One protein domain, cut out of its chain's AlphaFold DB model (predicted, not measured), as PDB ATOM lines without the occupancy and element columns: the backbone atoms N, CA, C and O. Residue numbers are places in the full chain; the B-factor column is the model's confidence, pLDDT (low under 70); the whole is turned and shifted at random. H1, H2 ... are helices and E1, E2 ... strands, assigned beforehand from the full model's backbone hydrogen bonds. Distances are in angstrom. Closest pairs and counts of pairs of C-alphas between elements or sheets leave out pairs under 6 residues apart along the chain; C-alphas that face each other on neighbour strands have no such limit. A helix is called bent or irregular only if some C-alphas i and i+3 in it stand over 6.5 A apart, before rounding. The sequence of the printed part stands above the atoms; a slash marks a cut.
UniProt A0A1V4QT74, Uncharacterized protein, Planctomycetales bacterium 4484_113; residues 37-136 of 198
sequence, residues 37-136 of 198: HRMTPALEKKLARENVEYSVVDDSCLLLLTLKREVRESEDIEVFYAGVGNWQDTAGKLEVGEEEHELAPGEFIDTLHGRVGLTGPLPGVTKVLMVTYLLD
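What this domain is: This is residues 37 to 136 of the 198 residues of an uncharacterized protein of Planctomycetales bacterium 4484_113 (UniProt A0A1V4QT74). A six-stranded sheet curls like part of a barrel and folds back on itself, E3, E6 and E1 facing E5 and E4; beyond one end, two short helices, H1 and H2, sit off the sheet. The printed part has 100 residues, 42 of them, under half, in named elements: H1, H2, then E1 to E6. The antiparallel order is E3, E6, E1, E2, E5, E4; the class is mixed. The whole is compact, with a radius of gyration of the C-alphas of 14.1 A, and spans 43 by 27 by 22 A.

Where its parts are: Find C-alpha 41 at (76.656, 52.012, 51.030); from there H1 runs 12.5 A to residue 49. H2, residues 54 to 59, follows (8.5 A). Next come E1, 64 to 69 (15.8 A), E2, 77 to 81 (13.2 A), E3, 93 to 96 (10.2 A), E4, 108 to 110 (6.3 A), and E5, 115 to 119 (13.6 A). E6, 128 to 131 (10.4 A), ends at C-alpha 131, (76.136, 36.011, 56.200).

How they stand to each other: Look first at the folded sheet, one sheet bent back into two leaves, with E2 as the hinge. Across its neighbours find N 95 and O 129 (E3, E6), N 65 and O 130 (E6, E1), N 81 and O 68 (E1, E2), N 78 and O 118 (E2, E5) and N 110 and O 115 (E5, E4), each 2.8 A and within hydrogen-bond range. E1 and E2 form a hairpin, as do E4 and E5. H1 and H2 are not on the sheet; they are close but not clearly touching, about perpendicular at 81 degrees, closest at the C-alphas of Leu 47 and Tyr 54, 7.5 A. In both, every O i to N i+4 pair is within hydrogen-bond range.

The domain as a whole: The C-alphas farthest apart, of Asn 51 and Glu 75, are 43.9 A apart. The printed part has no cut; the links E2 to E3 and E3 to E4 are long. Mean pLDDT of the printed part is 71.8, with 45 residues under 70, among them 37 to 46 and 52 to 65.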
ATOM      1  N   HIS A  37      85.284  41.880  54.209       58.56
ATOM      2  CA  HIS A  37      83.928  42.176  54.572       58.56
ATOM      3  C   HIS A  37      83.420  43.260  53.616       58.56
ATOM      4  O   HIS A  37      83.970  44.358  53.553       58.56
ATOM      5  N   ARG A  38      82.403  42.968  52.789       56.34
ATOM      6  CA  ARG A  38      81.901  43.959  51.818       56.34
ATOM      7  C   ARG A  38      80.710  44.718  52.381       56.34
ATOM      8  O   ARG A  38      79.588  44.219  52.373       56.34
ATOM      9  N   MET A  39      80.942  45.961  52.795       55.47
ATOM     10  CA  MET A  39      79.854  46.878  53.124       55.47
ATOM     11  C   MET A  39      79.097  47.333  51.880       55.47
ATOM     12  O   MET A  39      79.680  47.720  50.866       55.47
ATOM     13  N   THR A  40      77.772  47.371  51.996       54.34
ATOM     14  CA  THR A  40      76.950  48.153  51.073       54.34
ATOM     15  C   THR A  40      76.882  49.610  51.550       54.34
ATOM     16  O   THR A  40      76.808  49.846  52.759       54.34
ATOM     17  N   PRO A  41      76.799  50.601  50.644       50.75
ATOM     18  CA  PRO A  41      76.656  52.012  51.030       50.75
ATOM     19  C   PRO A  41      75.404  52.308  51.876       50.75
ATOM     20  O   PRO A  41      75.350  53.289  52.616       50.75
ATOM     21  N   ALA A  42      74.360  51.480  51.759       52.31
ATOM     22  CA  ALA A  42      73.148  51.604  52.566       52.31
ATOM     23  C   ALA A  42      73.377  51.155  54.017       52.31
ATOM     24  O   ALA A  42      72.891  51.807  54.942       52.31
ATOM     25  N   LEU A  43      74.130  50.069  54.211       58.88
ATOM     26  CA  LEU A  43      74.496  49.573  55.534       58.88
ATOM     27  C   LEU A  43      75.481  50.519  56.224       58.88
ATOM     28  O   LEU A  43      75.254  50.869  57.375       58.88
ATOM     29  N   GLU A  44      76.483  51.024  55.504       60.38
ATOM     30  CA  GLU A  44      77.422  52.037  56.005       60.38
ATOM     31  C   GLU A  44      76.686  53.271  56.552       60.38
ATOM     32  O   GLU A  44      76.902  53.691  57.689       60.38
ATOM     33  N   LYS A  45      75.717  53.799  55.790       67.62
ATOM     34  CA  LYS A  45      74.866  54.914  56.234       67.62
ATOM     35  C   LYS A  45      74.025  54.573  57.466       67.62
ATOM     36  O   LYS A  45      73.743  55.467  58.259       67.62
ATOM     37  N   LYS A  46      73.573  53.324  57.610       65.69
ATOM     38  CA  LYS A  46      72.790  52.881  58.773       65.69
ATOM     39  C   LYS A  46      73.678  52.764  60.015       65.69
ATOM     40  O   LYS A  46      73.308  53.299  61.048       65.69
ATOM     41  N   LEU A  47      74.859  52.158  59.893       70.50
ATOM     42  CA  LEU A  47      75.833  52.027  60.983       70.50
ATOM     43  C   LEU A  47      76.306  53.395  61.488       70.50
ATOM     44  O   LEU A  47      76.301  53.641  62.691       70.50
ATOM     45  N   ALA A  48      76.590  54.324  60.570       73.81
ATOM     46  CA  ALA A  48      76.969  55.691  60.917       73.81
ATOM     47  C   ALA A  48      75.870  56.447  61.687       73.81
ATOM     48  O   ALA A  48      76.175  57.250  62.563       73.81
ATOM     49  N   ARG A  49      74.586  56.199  61.387       82.75
ATOM     50  CA  ARG A  49      73.458  56.808  62.123       82.75
ATOM     51  C   ARG A  49      73.320  56.271  63.544       82.75
ATOM     52  O   ARG A  49      72.921  57.019  64.426       82.75
ATOM     53  N   GLU A  50      73.648  55.000  63.744       78.50
ATOM     54  CA  GLU A  50      73.559  54.310  65.036       78.50
ATOM     55  C   GLU A  50      74.858  54.428  65.861       78.50
ATOM     56  O   GLU A  50      74.987  53.783  66.897       78.50
ATOM     57  N   ASN A  51      75.830  55.246  65.422       79.06
ATOM     58  CA  ASN A  51      77.165  55.369  66.032       79.06
ATOM     59  C   ASN A  51      77.891  54.020  66.210       79.06
ATOM     60  O   ASN A  51      78.645  53.832  67.165       79.06
ATOM     61  N   VAL A  52      77.674  53.078  65.293       67.06
ATOM     62  CA  VAL A  52      78.390  51.800  65.288       67.06
ATOM     63  C   VAL A  52      79.632  51.945  64.419       67.06
ATOM     64  O   VAL A  52      79.532  52.197  63.217       67.06
ATOM     65  N   GLU A  53      80.808  51.791  65.028       69.31
ATOM     66  CA  GLU A  53      82.072  51.782  64.294       69.31
ATOM     67  C   GLU A  53      82.179  50.534  63.411       69.31
ATOM     68  O   GLU A  53      81.818  49.428  63.816       69.31
ATOM     69  N   TYR A  54      82.705  50.708  62.197       63.84
ATOM     70  CA  TYR A  54      82.889  49.606  61.250       63.84
ATOM     71  C   TYR A  54      83.791  48.499  61.809       63.84
ATOM     72  O   TYR A  54      83.472  47.327  61.646       63.84
ATOM     73  N   SER A  55      84.859  48.868  62.523       64.19
ATOM     74  CA  SER A  55      85.756  47.937  63.219       64.19
ATOM     75  C   SER A  55      84.995  46.973  64.121       64.19
ATOM     76  O   SER A  55      85.307  45.798  64.143       64.19
ATOM     77  N   VAL A  56      83.932  47.423  64.790       62.09
ATOM     78  CA  VAL A  56      83.113  46.566  65.659       62.09
ATOM     79  C   VAL A  56      82.344  45.517  64.850       62.09
ATOM     80  O   VAL A  56      82.167  44.393  65.313       62.09
ATOM     81  N   VAL A  57      81.894  45.864  63.644       60.91
ATOM     82  CA  VAL A  57      81.185  44.952  62.729       60.91
ATOM     83  C   VAL A  57      82.152  43.951  62.086       60.91
ATOM     84  O   VAL A  57      81.807  42.777  61.953       60.91
ATOM     85  N   ASP A  58      83.352  44.418  61.743       55.62
ATOM     86  CA  ASP A  58      84.475  43.652  61.189       55.62
ATOM     87  C   ASP A  58      85.032  42.654  62.230       55.62
ATOM     88  O   ASP A  58      85.073  41.451  61.982       55.62
ATOM     89  N   ASP A  59      85.317  43.124  63.451       54.25
ATOM     90  CA  ASP A  59      85.779  42.329  64.601       54.25
ATOM     91  C   ASP A  59      84.734  41.294  65.036       54.25
ATOM     92  O   ASP A  59      85.068  40.182  65.448       54.25
ATOM     93  N   SER A  60      83.451  41.657  64.945       52.62
ATOM     94  CA  SER A  60      82.343  40.746  65.248       52.62
ATOM     95  C   SER A  60      82.003  39.836  64.084       52.62
ATOM     96  O   SER A  60      81.196  38.923  64.259       52.62
ATOM     97  N   CYS A  61      82.640  40.019  62.922       51.62
ATOM     98  CA  CYS A  61      82.510  39.083  61.825       51.62
ATOM     99  C   CYS A  61      81.069  39.082  61.225       51.62
ATOM    100  O   CYS A  61      80.615  38.099  60.642       51.62
ATOM    101  N   LEU A  62      80.323  40.194  61.362       54.28
ATOM    102  CA  LEU A  62      78.876  40.291  61.092       54.28
ATOM    103  C   LEU A  62      78.563  41.107  59.828       54.28
ATOM    104  O   LEU A  62      78.084  42.238  59.925       54.28
ATOM    105  N   LEU A  63      78.758  40.555  58.625       61.81
ATOM    106  CA  LEU A  63      78.269  41.208  57.400       61.81
ATOM    107  C   LEU A  63      77.337  40.326  56.575       61.81
ATOM    108  O   LEU A  63      77.693  39.258  56.083       61.81
ATOM    109  N   LEU A  64      76.118  40.843  56.425       66.50
ATOM    110  CA  LEU A  64      75.030  40.293  55.630       66.50
ATOM    111  C   LEU A  64      75.118  40.840  54.199       66.50
ATOM    112  O   LEU A  64      75.053  42.054  53.984       66.50
ATOM    113  N   LEU A  65      75.205  39.955  53.210       69.62
ATOM    114  CA  LEU A  65      75.042  40.292  51.801       69.62
ATOM    115  C   LEU A  65      73.583  40.137  51.392       69.62
ATOM    116  O   LEU A  65      73.006  39.065  51.523       69.62
ATOM    117  N   THR A  66      72.998  41.193  50.829       73.25
ATOM    118  CA  THR A  66      71.712  41.080  50.135       73.25
ATOM    119  C   THR A  66      71.921  40.521  48.738       73.25
ATOM    120  O   THR A  66      72.595  41.139  47.911       73.25
ATOM    121  N   LEU A  67      71.312  39.370  48.469       80.00
ATOM    122  CA  LEU A  67      71.359  38.720  47.171       80.00
ATOM    123  C   LEU A  67      70.271  39.293  46.259       80.00
ATOM    124  O   LEU A  67      69.146  39.571  46.680       80.00
ATOM    125  N   LYS A  68      70.611  39.486  44.986       80.81
ATOM    126  CA  LYS A  68      69.671  39.934  43.958       80.81
ATOM    127  C   LYS A  68      69.125  38.725  43.225       80.81
ATOM    128  O   LYS A  68      69.902  37.868  42.827       80.81
ATOM    129  N   ARG A  69      67.814  38.680  43.000       83.88
ATOM    130  CA  ARG A  69      67.204  37.635  42.173       83.88
ATOM    131  C   ARG A  69      67.780  37.712  40.758       83.88
ATOM    132  O   ARG A  69      67.750  38.774  40.134       83.88
ATOM    133  N   GLU A  70      68.321  36.603  40.283       82.44
ATOM    134  CA  GLU A  70      68.727  36.421  38.898       82.44
ATOM    135  C   GLU A  70      67.472  36.201  38.039       82.44
ATOM    136  O   GLU A  70      66.409  35.805  38.533       82.44
ATOM    137  N   VAL A  71      67.552  36.540  36.753       71.00
ATOM    138  CA  VAL A  71      66.427  36.336  35.834       71.00
ATOM    139  C   VAL A  71      66.130  34.835  35.798       71.00
ATOM    140  O   VAL A  71      67.040  34.052  35.550       71.00
ATOM    141  N   ARG A  72      64.884  34.438  36.100       66.12
ATOM    142  CA  ARG A  72      64.493  33.024  36.235       66.12
ATOM    143  C   ARG A  72      64.936  32.213  35.014       66.12
ATOM    144  O   ARG A  72      64.454  32.459  33.911       66.12
ATOM    145  N   GLU A  73      65.801  31.228  35.243       55.59
ATOM    146  CA  GLU A  73      66.217  30.248  34.231       55.59
ATOM    147  C   GLU A  73      65.302  29.006  34.210       55.59
ATOM    148  O   GLU A  73      65.219  28.327  33.190       55.59
ATOM    149  N   SER A  74      64.586  28.722  35.307       66.06
ATOM    150  CA  SER A  74      63.695  27.562  35.482       66.06
ATOM    151  C   SER A  74      62.433  27.934  36.279       66.06
ATOM    152  O   SER A  74      62.433  28.919  37.021       66.06
ATOM    153  N   GLU A  75      61.349  27.165  36.119       67.06
ATOM    154  CA  GLU A  75      60.106  27.337  36.893       67.06
ATOM    155  C   GLU A  75      60.235  26.824  38.338       67.06
ATOM    156  O   GLU A  75      59.566  27.351  39.228       67.06
ATOM    157  N   ASP A  76      61.136  25.865  38.574       80.69
ATOM    158  CA  ASP A  76      61.229  25.125  39.841       80.69
ATOM    159  C   ASP A  76      62.247  25.712  40.828       80.69
ATOM    160  O   ASP A  76      62.117  25.530  42.039       80.69
ATOM    161  N   ILE A  77      63.264  26.422  40.325       86.44
ATOM    162  CA  ILE A  77      64.353  26.988  41.132       86.44
ATOM    163  C   ILE A  77      64.520  28.464  40.803       86.44
ATOM    164  O   ILE A  77      64.676  28.867  39.648       86.44
ATOM    165  N   GLU A  78      64.551  29.271  41.852       87.75
ATOM    166  CA  GLU A  78      64.905  30.671  41.781       87.75
ATOM    167  C   GLU A  78      66.345  30.882  42.215       87.75
ATOM    168  O   GLU A  78      66.746  30.483  43.306       87.75
ATOM    169  N   VAL A  79      67.116  31.547  41.362       88.38
ATOM    170  CA  VAL A  79      68.528  31.820  41.617       88.38
ATOM    171  C   VAL A  79      68.697  33.257  42.096       88.38
ATOM    172  O   VAL A  79      68.053  34.180  41.596       88.38
ATOM    173  N   PHE A  80      69.574  33.448  43.073       87.25
ATOM    174  CA  PHE A  80      69.968  34.725  43.644       87.25
ATOM    175  C   PHE A  80      71.489  34.880  43.559       87.25
ATOM    176  O   PHE A  80      72.224  33.909  43.706       87.25
ATOM    177  N   TYR A  81      71.974  36.101  43.344       82.44
ATOM    178  CA  TYR A  81      73.379  36.407  43.080       82.44
ATOM    179  C   TYR A  81      73.836  37.659  43.842       82.44
ATOM    180  O   TYR A  81      73.133  38.674  43.866       82.44
ATOM    181  N   ALA A  82      75.028  37.623  44.451       68.06
ATOM    182  CA  ALA A  82      75.567  38.776  45.194       68.06
ATOM    183  C   ALA A  82      76.316  39.807  44.336       68.06
ATOM    184  O   ALA A  82      76.635  40.891  44.832       68.06
ATOM    185  N   GLY A  83      76.662  39.512  43.078       58.00
ATOM    186  CA  GLY A  83      77.564  40.391  42.316       58.00
ATOM    187  C   GLY A  83      79.050  40.214  42.640       58.00
ATOM    188  O   GLY A  83      79.864  40.937  42.071       58.00
ATOM    189  N   VAL A  84      79.402  39.311  43.562       56.53
ATOM    190  CA  VAL A  84      80.782  39.018  43.975       56.53
ATOM    191  C   VAL A  84      80.921  37.514  44.162       56.53
ATOM    192  O   VAL A  84      80.246  36.957  45.027       56.53
ATOM    193  N   GLY A  85      81.758  36.878  43.341       56.62
ATOM    194  CA  GLY A  85      82.156  35.475  43.504       56.62
ATOM    195  C   GLY A  85      83.308  35.325  44.503       56.62
ATOM    196  O   GLY A  85      83.960  36.318  44.832       56.62
ATOM    197  N   ASN A  86      83.566  34.088  44.939       59.81
ATOM    198  CA  ASN A  86      84.581  33.676  45.926       59.81
ATOM    199  C   ASN A  86      84.189  33.885  47.398       59.81
ATOM    200  O   ASN A  86      84.872  34.564  48.172       59.81
ATOM    201  N   TRP A  87      83.077  33.280  47.797       70.75
ATOM    202  CA  TRP A  87      82.729  33.116  49.208       70.75
ATOM    203  C   TRP A  87      83.571  31.992  49.809       70.75
ATOM    204  O   TRP A  87      83.994  31.085  49.088       70.75
ATOM    205  N   GLN A  88      83.836  32.032  51.114       63.09
ATOM    206  CA  GLN A  88      84.451  30.873  51.761       63.09
ATOM    207  C   GLN A  88      83.481  29.681  51.784       63.09
ATOM    208  O   GLN A  88      82.264  29.859  51.803       63.09
ATOM    209  N   ASP A  89      84.037  28.465  51.826       55.09
ATOM    210  CA  ASP A  89      83.291  27.192  51.845       55.09
ATOM    211  C   ASP A  89      82.387  27.036  53.093       55.09
ATOM    212  O   ASP A  89      81.615  26.087  53.204       55.09
ATOM    213  N   THR A  90      82.465  27.991  54.022       52.25
ATOM    214  CA  THR A  90      81.774  28.084  55.313       52.25
ATOM    215  C   THR A  90      80.896  29.341  55.415       52.25
ATOM    216  O   THR A  90      80.810  29.956  56.479       52.25
ATOM    217  N   ALA A  91      80.244  29.764  54.323       54.97
ATOM    218  CA  ALA A  91      79.208  30.804  54.381       54.97
ATOM    219  C   ALA A  91      78.199  30.475  55.506       54.97
ATOM    220  O   ALA A  91      77.633  29.385  55.547       54.97
ATOM    221  N   GLY A  92      78.067  31.388  56.474       58.53
ATOM    222  CA  GLY A  92      77.696  31.036  57.847       58.53
ATOM    223  C   GLY A  92      76.202  30.858  58.099       58.53
ATOM    224  O   GLY A  92      75.838  30.096  58.990       58.53
ATOM    225  N   LYS A  93      75.342  31.564  57.351       73.62
ATOM    226  CA  LYS A  93      73.881  31.525  57.524       73.62
ATOM    227  C   LYS A  93      73.155  32.154  56.335       73.62
ATOM    228  O   LYS A  93      73.544  33.230  55.874       73.62
ATOM    229  N   LEU A  94      72.094  31.501  55.867       82.06
ATOM    230  CA  LEU A  94      71.176  32.024  54.857       82.06
ATOM    231  C   LEU A  94      69.893  32.493  55.548       82.06
ATOM    232  O   LEU A  94      69.351  31.790  56.395       82.06
ATOM    233  N   GLU A  95      69.402  33.670  55.184       84.69
ATOM    234  CA  GLU A  95      68.133  34.204  55.675       84.69
ATOM    235  C   GLU A  95      67.222  34.528  54.490       84.69
ATOM    236  O   GLU A  95      67.626  35.187  53.525       84.69
ATOM    237  N   VAL A  96      65.975  34.074  54.564       85.19
ATOM    238  CA  VAL A  96      64.948  34.308  53.547       85.19
ATOM    239  C   VAL A  96      63.807  35.063  54.221       85.19
ATOM    240  O   VAL A  96      63.100  34.546  55.079       85.19
ATOM    241  N   GLY A  97      63.645  36.336  53.867       82.38
ATOM    242  CA  GLY A  97      62.802  37.267  54.609       82.38
ATOM    243  C   GLY A  97      63.491  37.743  55.889       82.38
ATOM    244  O   GLY A  97      64.464  38.492  55.811       82.38
ATOM    245  N   GLU A  98      62.949  37.348  57.041       77.38
ATOM    246  CA  GLU A  98      63.468  37.669  58.385       77.38
ATOM    247  C   GLU A  98      63.812  36.402  59.191       77.38
ATOM    248  O   GLU A  98      64.093  36.479  60.387       77.38
ATOM    249  N   GLU A  99      63.788  35.235  58.544       80.19
ATOM    250  CA  GLU A  99      64.012  33.937  59.179       80.19
ATOM    251  C   GLU A  99      65.247  33.247  58.601       80.19
ATOM    252  O   GLU A  99      65.591  33.412  57.429       80.19
ATOM    253  N   GLU A 100      65.911  32.463  59.449       82.19
ATOM    254  CA  GLU A 100      66.981  31.561  59.036       82.19
ATOM    255  C   GLU A 100      66.416  30.456  58.145       82.19
ATOM    256  O   GLU A 100      65.417  29.827  58.489       82.19
ATOM    257  N   HIS A 101      67.063  30.226  57.006       84.25
ATOM    258  CA  HIS A 101      66.633  29.247  56.020       84.25
ATOM    259  C   HIS A 101      67.628  28.096  55.947       84.25
ATOM    260  O   HIS A 101      68.793  28.282  55.588       84.25
ATOM    261  N   GLU A 102      67.148  26.894  56.248       85.00
ATOM    262  CA  GLU A 102      67.893  25.661  56.020       85.00
ATOM    263  C   GLU A 102      67.702  25.190  54.575       85.00
ATOM    264  O   GLU A 102      66.584  25.171  54.062       85.00
ATOM    265  N   LEU A 103      68.790  24.778  53.919       83.69
ATOM    266  CA  LEU A 103      68.737  24.319  52.531       83.69
ATOM    267  C   LEU A 103      67.918  23.028  52.404       83.69
ATOM    268  O   LEU A 103      68.279  21.984  52.954       83.69
ATOM    269  N   ALA A 104      66.848  23.091  51.619       85.50
ATOM    270  CA  ALA A 104      66.050  21.932  51.255       85.50
ATOM    271  C   ALA A 104      66.734  21.095  50.149       85.50
ATOM    272  O   ALA A 104      67.597  21.587  49.416       85.50
ATOM    273  N   PRO A 105      66.349  19.816  49.965       83.88
ATOM    274  CA  PRO A 105      66.848  19.009  48.855       83.88
ATOM    275  C   PRO A 105      66.576  19.670  47.494       83.88
ATOM    276  O   PRO A 105      65.427  19.943  47.157       83.88
ATOM    277  N   GLY A 106      67.628  19.880  46.700       82.31
ATOM    278  CA  GLY A 106      67.556  20.564  45.400       82.31
ATOM    279  C   GLY A 106      67.945  22.045  45.449       82.31
ATOM    280  O   GLY A 106      68.243  22.622  44.405       82.31
ATOM    281  N   GLU A 107      68.022  22.632  46.642       87.75
ATOM    282  CA  GLU A 107      68.586  23.963  46.867       87.75
ATOM    283  C   GLU A 107      70.107  23.897  46.964       87.75
ATOM    284  O   GLU A 107      70.692  22.856  47.280       87.75
ATOM    285  N   PHE A 108      70.770  25.011  46.669       85.69
ATOM    286  CA  PHE A 108      72.227  25.048  46.648       85.69
ATOM    287  C   PHE A 108      72.792  26.424  46.972       85.69
ATOM    288  O   PHE A 108      72.179  27.456  46.704       85.69
ATOM    289  N   ILE A 109      74.023  26.419  47.476       82.00
ATOM    290  CA  ILE A 109      74.890  27.588  47.578       82.00
ATOM    291  C   ILE A 109      76.110  27.298  46.706       82.00
ATOM    292  O   ILE A 109      76.858  26.356  46.952       82.00
ATOM    293  N   ASP A 110      76.294  28.101  45.669       79.25
ATOM    294  CA  ASP A 110      77.480  28.105  44.826       79.25
ATOM    295  C   ASP A 110      78.406  29.225  45.312       79.25
ATOM    296  O   ASP A 110      78.303  30.384  44.899       79.25
ATOM    297  N   THR A 111      79.299  28.868  46.234       72.38
ATOM    298  CA  THR A 111      80.274  29.781  46.848       72.38
ATOM    299  C   THR A 111      81.276  30.337  45.838       72.38
ATOM    300  O   THR A 111      81.748  31.466  45.988       72.38
ATOM    301  N   LEU A 112      81.560  29.589  44.769       69.19
ATOM    302  CA  LEU A 112      82.498  29.983  43.723       69.19
ATOM    303  C   LEU A 112      81.939  31.153  42.914       69.19
ATOM    304  O   LEU A 112      82.575  32.200  42.793       69.19
ATOM    305  N   HIS A 113      80.721  31.002  42.398       68.25
ATOM    306  CA  HIS A 113      80.081  32.038  41.588       68.25
ATOM    307  C   HIS A 113      79.272  33.030  42.417       68.25
ATOM    308  O   HIS A 113      78.720  33.969  41.858       68.25
ATOM    309  N   GLY A 114      79.184  32.840  43.730       75.06
ATOM    310  CA  GLY A 114      78.400  33.687  44.613       75.06
ATOM    311  C   GLY A 114      76.901  33.651  44.309       75.06
ATOM    312  O   GLY A 114      76.249  34.704  44.257       75.06
ATOM    313  N   ARG A 115      76.366  32.445  44.080       82.94
ATOM    314  CA  ARG A 115      74.952  32.199  43.768       82.94
ATOM    315  C   ARG A 115      74.282  31.329  44.826       82.94
ATOM    316  O   ARG A 115      74.919  30.486  45.443       82.94
ATOM    317  N   VAL A 116      72.979  31.503  44.993       86.81
ATOM    318  CA  VAL A 116      72.120  30.646  45.817       86.81
ATOM    319  C   VAL A 116      70.897  30.266  44.997       86.81
ATOM    320  O   VAL A 116      70.269  31.146  44.416       86.81
ATOM    321  N   GLY A 117      70.564  28.981  44.929       89.06
ATOM    322  CA  GLY A 117      69.346  28.479  44.295       89.06
ATOM    323  C   GLY A 117      68.364  27.969  45.339       89.06
ATOM    324  O   GLY A 117      68.727  27.097  46.124       89.06
ATOM    325  N   LEU A 118      67.139  28.497  45.334       89.94
ATOM    326  CA  LEU A 118      66.060  28.144  46.262       89.94
ATOM    327  C   LEU A 118      64.843  27.607  45.509       89.94
ATOM    328  O   LEU A 118      64.567  28.031  44.385       89.94
ATOM    329  N   THR A 119      64.102  26.693  46.127       87.75
ATOM    330  CA  THR A 119      62.923  26.072  45.511       87.75
ATOM    331  C   THR A 119      61.791  27.095  45.383       87.75
ATOM    332  O   THR A 119      61.511  27.851  46.314       87.75
ATOM    333  N   GLY A 120      61.128  27.149  44.226       76.50
ATOM    334  CA  GLY A 120      60.011  28.068  43.985       76.50
ATOM    335  C   GLY A 120      58.674  27.597  44.594       76.50
ATOM    336  O   GLY A 120      58.504  26.405  44.849       76.50
ATOM    337  N   PRO A 121      57.673  28.494  44.777       73.00
ATOM    338  CA  PRO A 121      57.688  29.934  44.510       73.00
ATOM    339  C   PRO A 121      57.946  30.783  45.768       73.00
ATOM    340  O   PRO A 121      57.202  30.708  46.748       73.00
ATOM    341  N   LEU A 122      58.922  31.693  45.693       77.81
ATOM    342  CA  LEU A 122      59.131  32.711  46.725       77.81
ATOM    343  C   LEU A 122      58.335  33.990  46.397       77.81
ATOM    344  O   LEU A 122      58.257  34.394  45.226       77.81
ATOM    345  N   PRO A 123      57.762  34.685  47.402       75.38
ATOM    346  CA  PRO A 123      57.104  35.975  47.198       75.38
ATOM    347  C   PRO A 123      58.015  36.966  46.458       75.38
ATOM    348  O   PRO A 123      59.214  37.043  46.724       75.38
ATOM    349  N   GLY A 124      57.459  37.775  45.550       67.19
ATOM    350  CA  GLY A 124      58.246  38.665  44.677       67.19
ATOM    351  C   GLY A 124      59.048  39.771  45.381       67.19
ATOM    352  O   GLY A 124      59.893  40.393  44.747       67.19
ATOM    353  N   VAL A 125      58.803  40.008  46.672       69.50
ATOM    354  CA  VAL A 125      59.511  40.994  47.512       69.50
ATOM    355  C   VAL A 125      60.418  40.348  48.565       69.50
ATOM    356  O   VAL A 125      60.933  41.046  49.437       69.50
ATOM    357  N   THR A 126      60.607  39.028  48.509       79.25
ATOM    358  CA  THR A 126      61.421  38.297  49.486       79.25
ATOM    359  C   THR A 126      62.866  38.763  49.409       79.25
ATOM    360  O   THR A 126      63.508  38.675  48.361       79.25
ATOM    361  N   LYS A 127      63.375  39.283  50.528       81.06
ATOM    362  CA  LYS A 127      64.795  39.596  50.674       81.06
ATOM    363  C   LYS A 127      65.527  38.307  50.993       81.06
ATOM    364  O   LYS A 127      65.142  37.623  51.929       81.06
ATOM    365  N   VAL A 128      66.572  38.006  50.239       83.69
ATOM    366  CA  VAL A 128      67.477  36.905  50.565       83.69
ATOM    367  C   VAL A 128      68.782  37.524  51.033       83.69
ATOM    368  O   VAL A 128      69.399  38.317  50.313       83.69
ATOM    369  N   LEU A 129      69.148  37.232  52.271       80.62
ATOM    370  CA  LEU A 129      70.361  37.709  52.913       80.62
ATOM    371  C   LEU A 129      71.263  36.515  53.192       80.62
ATOM    372  O   LEU A 129      70.794  35.421  53.479       80.62
ATOM    373  N   MET A 130      72.567  36.725  53.120       79.25
ATOM    374  CA  MET A 130      73.525  35.687  53.452       79.25
ATOM    375  C   MET A 130      74.678  36.277  54.247       79.25
ATOM    376  O   MET A 130      75.312  37.240  53.815       79.25
ATOM    377  N   VAL A 131      74.951  35.693  55.407       75.25
ATOM    378  CA  VAL A 131      76.136  36.011  56.200       75.25
ATOM    379  C   VAL A 131      77.329  35.344  55.531       75.25
ATOM    380  O   VAL A 131      77.395  34.117  55.451       75.25
ATOM    381  N   THR A 132      78.272  36.138  55.028       70.06
ATOM    382  CA  THR A 132      79.468  35.583  54.393       70.06
ATOM    383  C   THR A 132      80.681  36.477  54.563       70.06
ATOM    384  O   THR A 132      80.587  37.701  54.667       70.06
ATOM    385  N   TYR A 133      81.834  35.830  54.484       67.75
ATOM    386  CA  TYR A 133      83.123  36.455  54.246       67.75
ATOM    387  C   TYR A 133      83.470  36.275  52.781       67.75
ATOM    388  O   TYR A 133      83.219  35.213  52.199       67.75
ATOM    389  N   LEU A 134      84.026  37.313  52.176       67.06
ATOM    390  CA  LEU A 134      84.590  37.207  50.844       67.06
ATOM    391  C   LEU A 134      86.071  36.915  50.992       67.06
ATOM    392  O   LEU A 134      86.754  37.576  51.766       67.06
ATOM    393  N   LEU A 135      86.577  35.940  50.254       69.62
ATOM    394  CA  LEU A 135      88.008  35.698  50.224       69.62
ATOM    395  C   LEU A 135      88.636  36.590  49.154       69.62
ATOM    396  O   LEU A 135      88.316  36.450  47.970       69.62
ATOM    397  N   ASP A 136      89.572  37.463  49.534       70.31
ATOM    398  CA  ASP A 136      90.436  38.116  48.549       70.31
ATOM    399  C   ASP A 136      91.484  37.109  48.056       70.31
ATOM    400  O   ASP A 136      92.645  37.101  48.469       70.31
TER     401      ASP A 136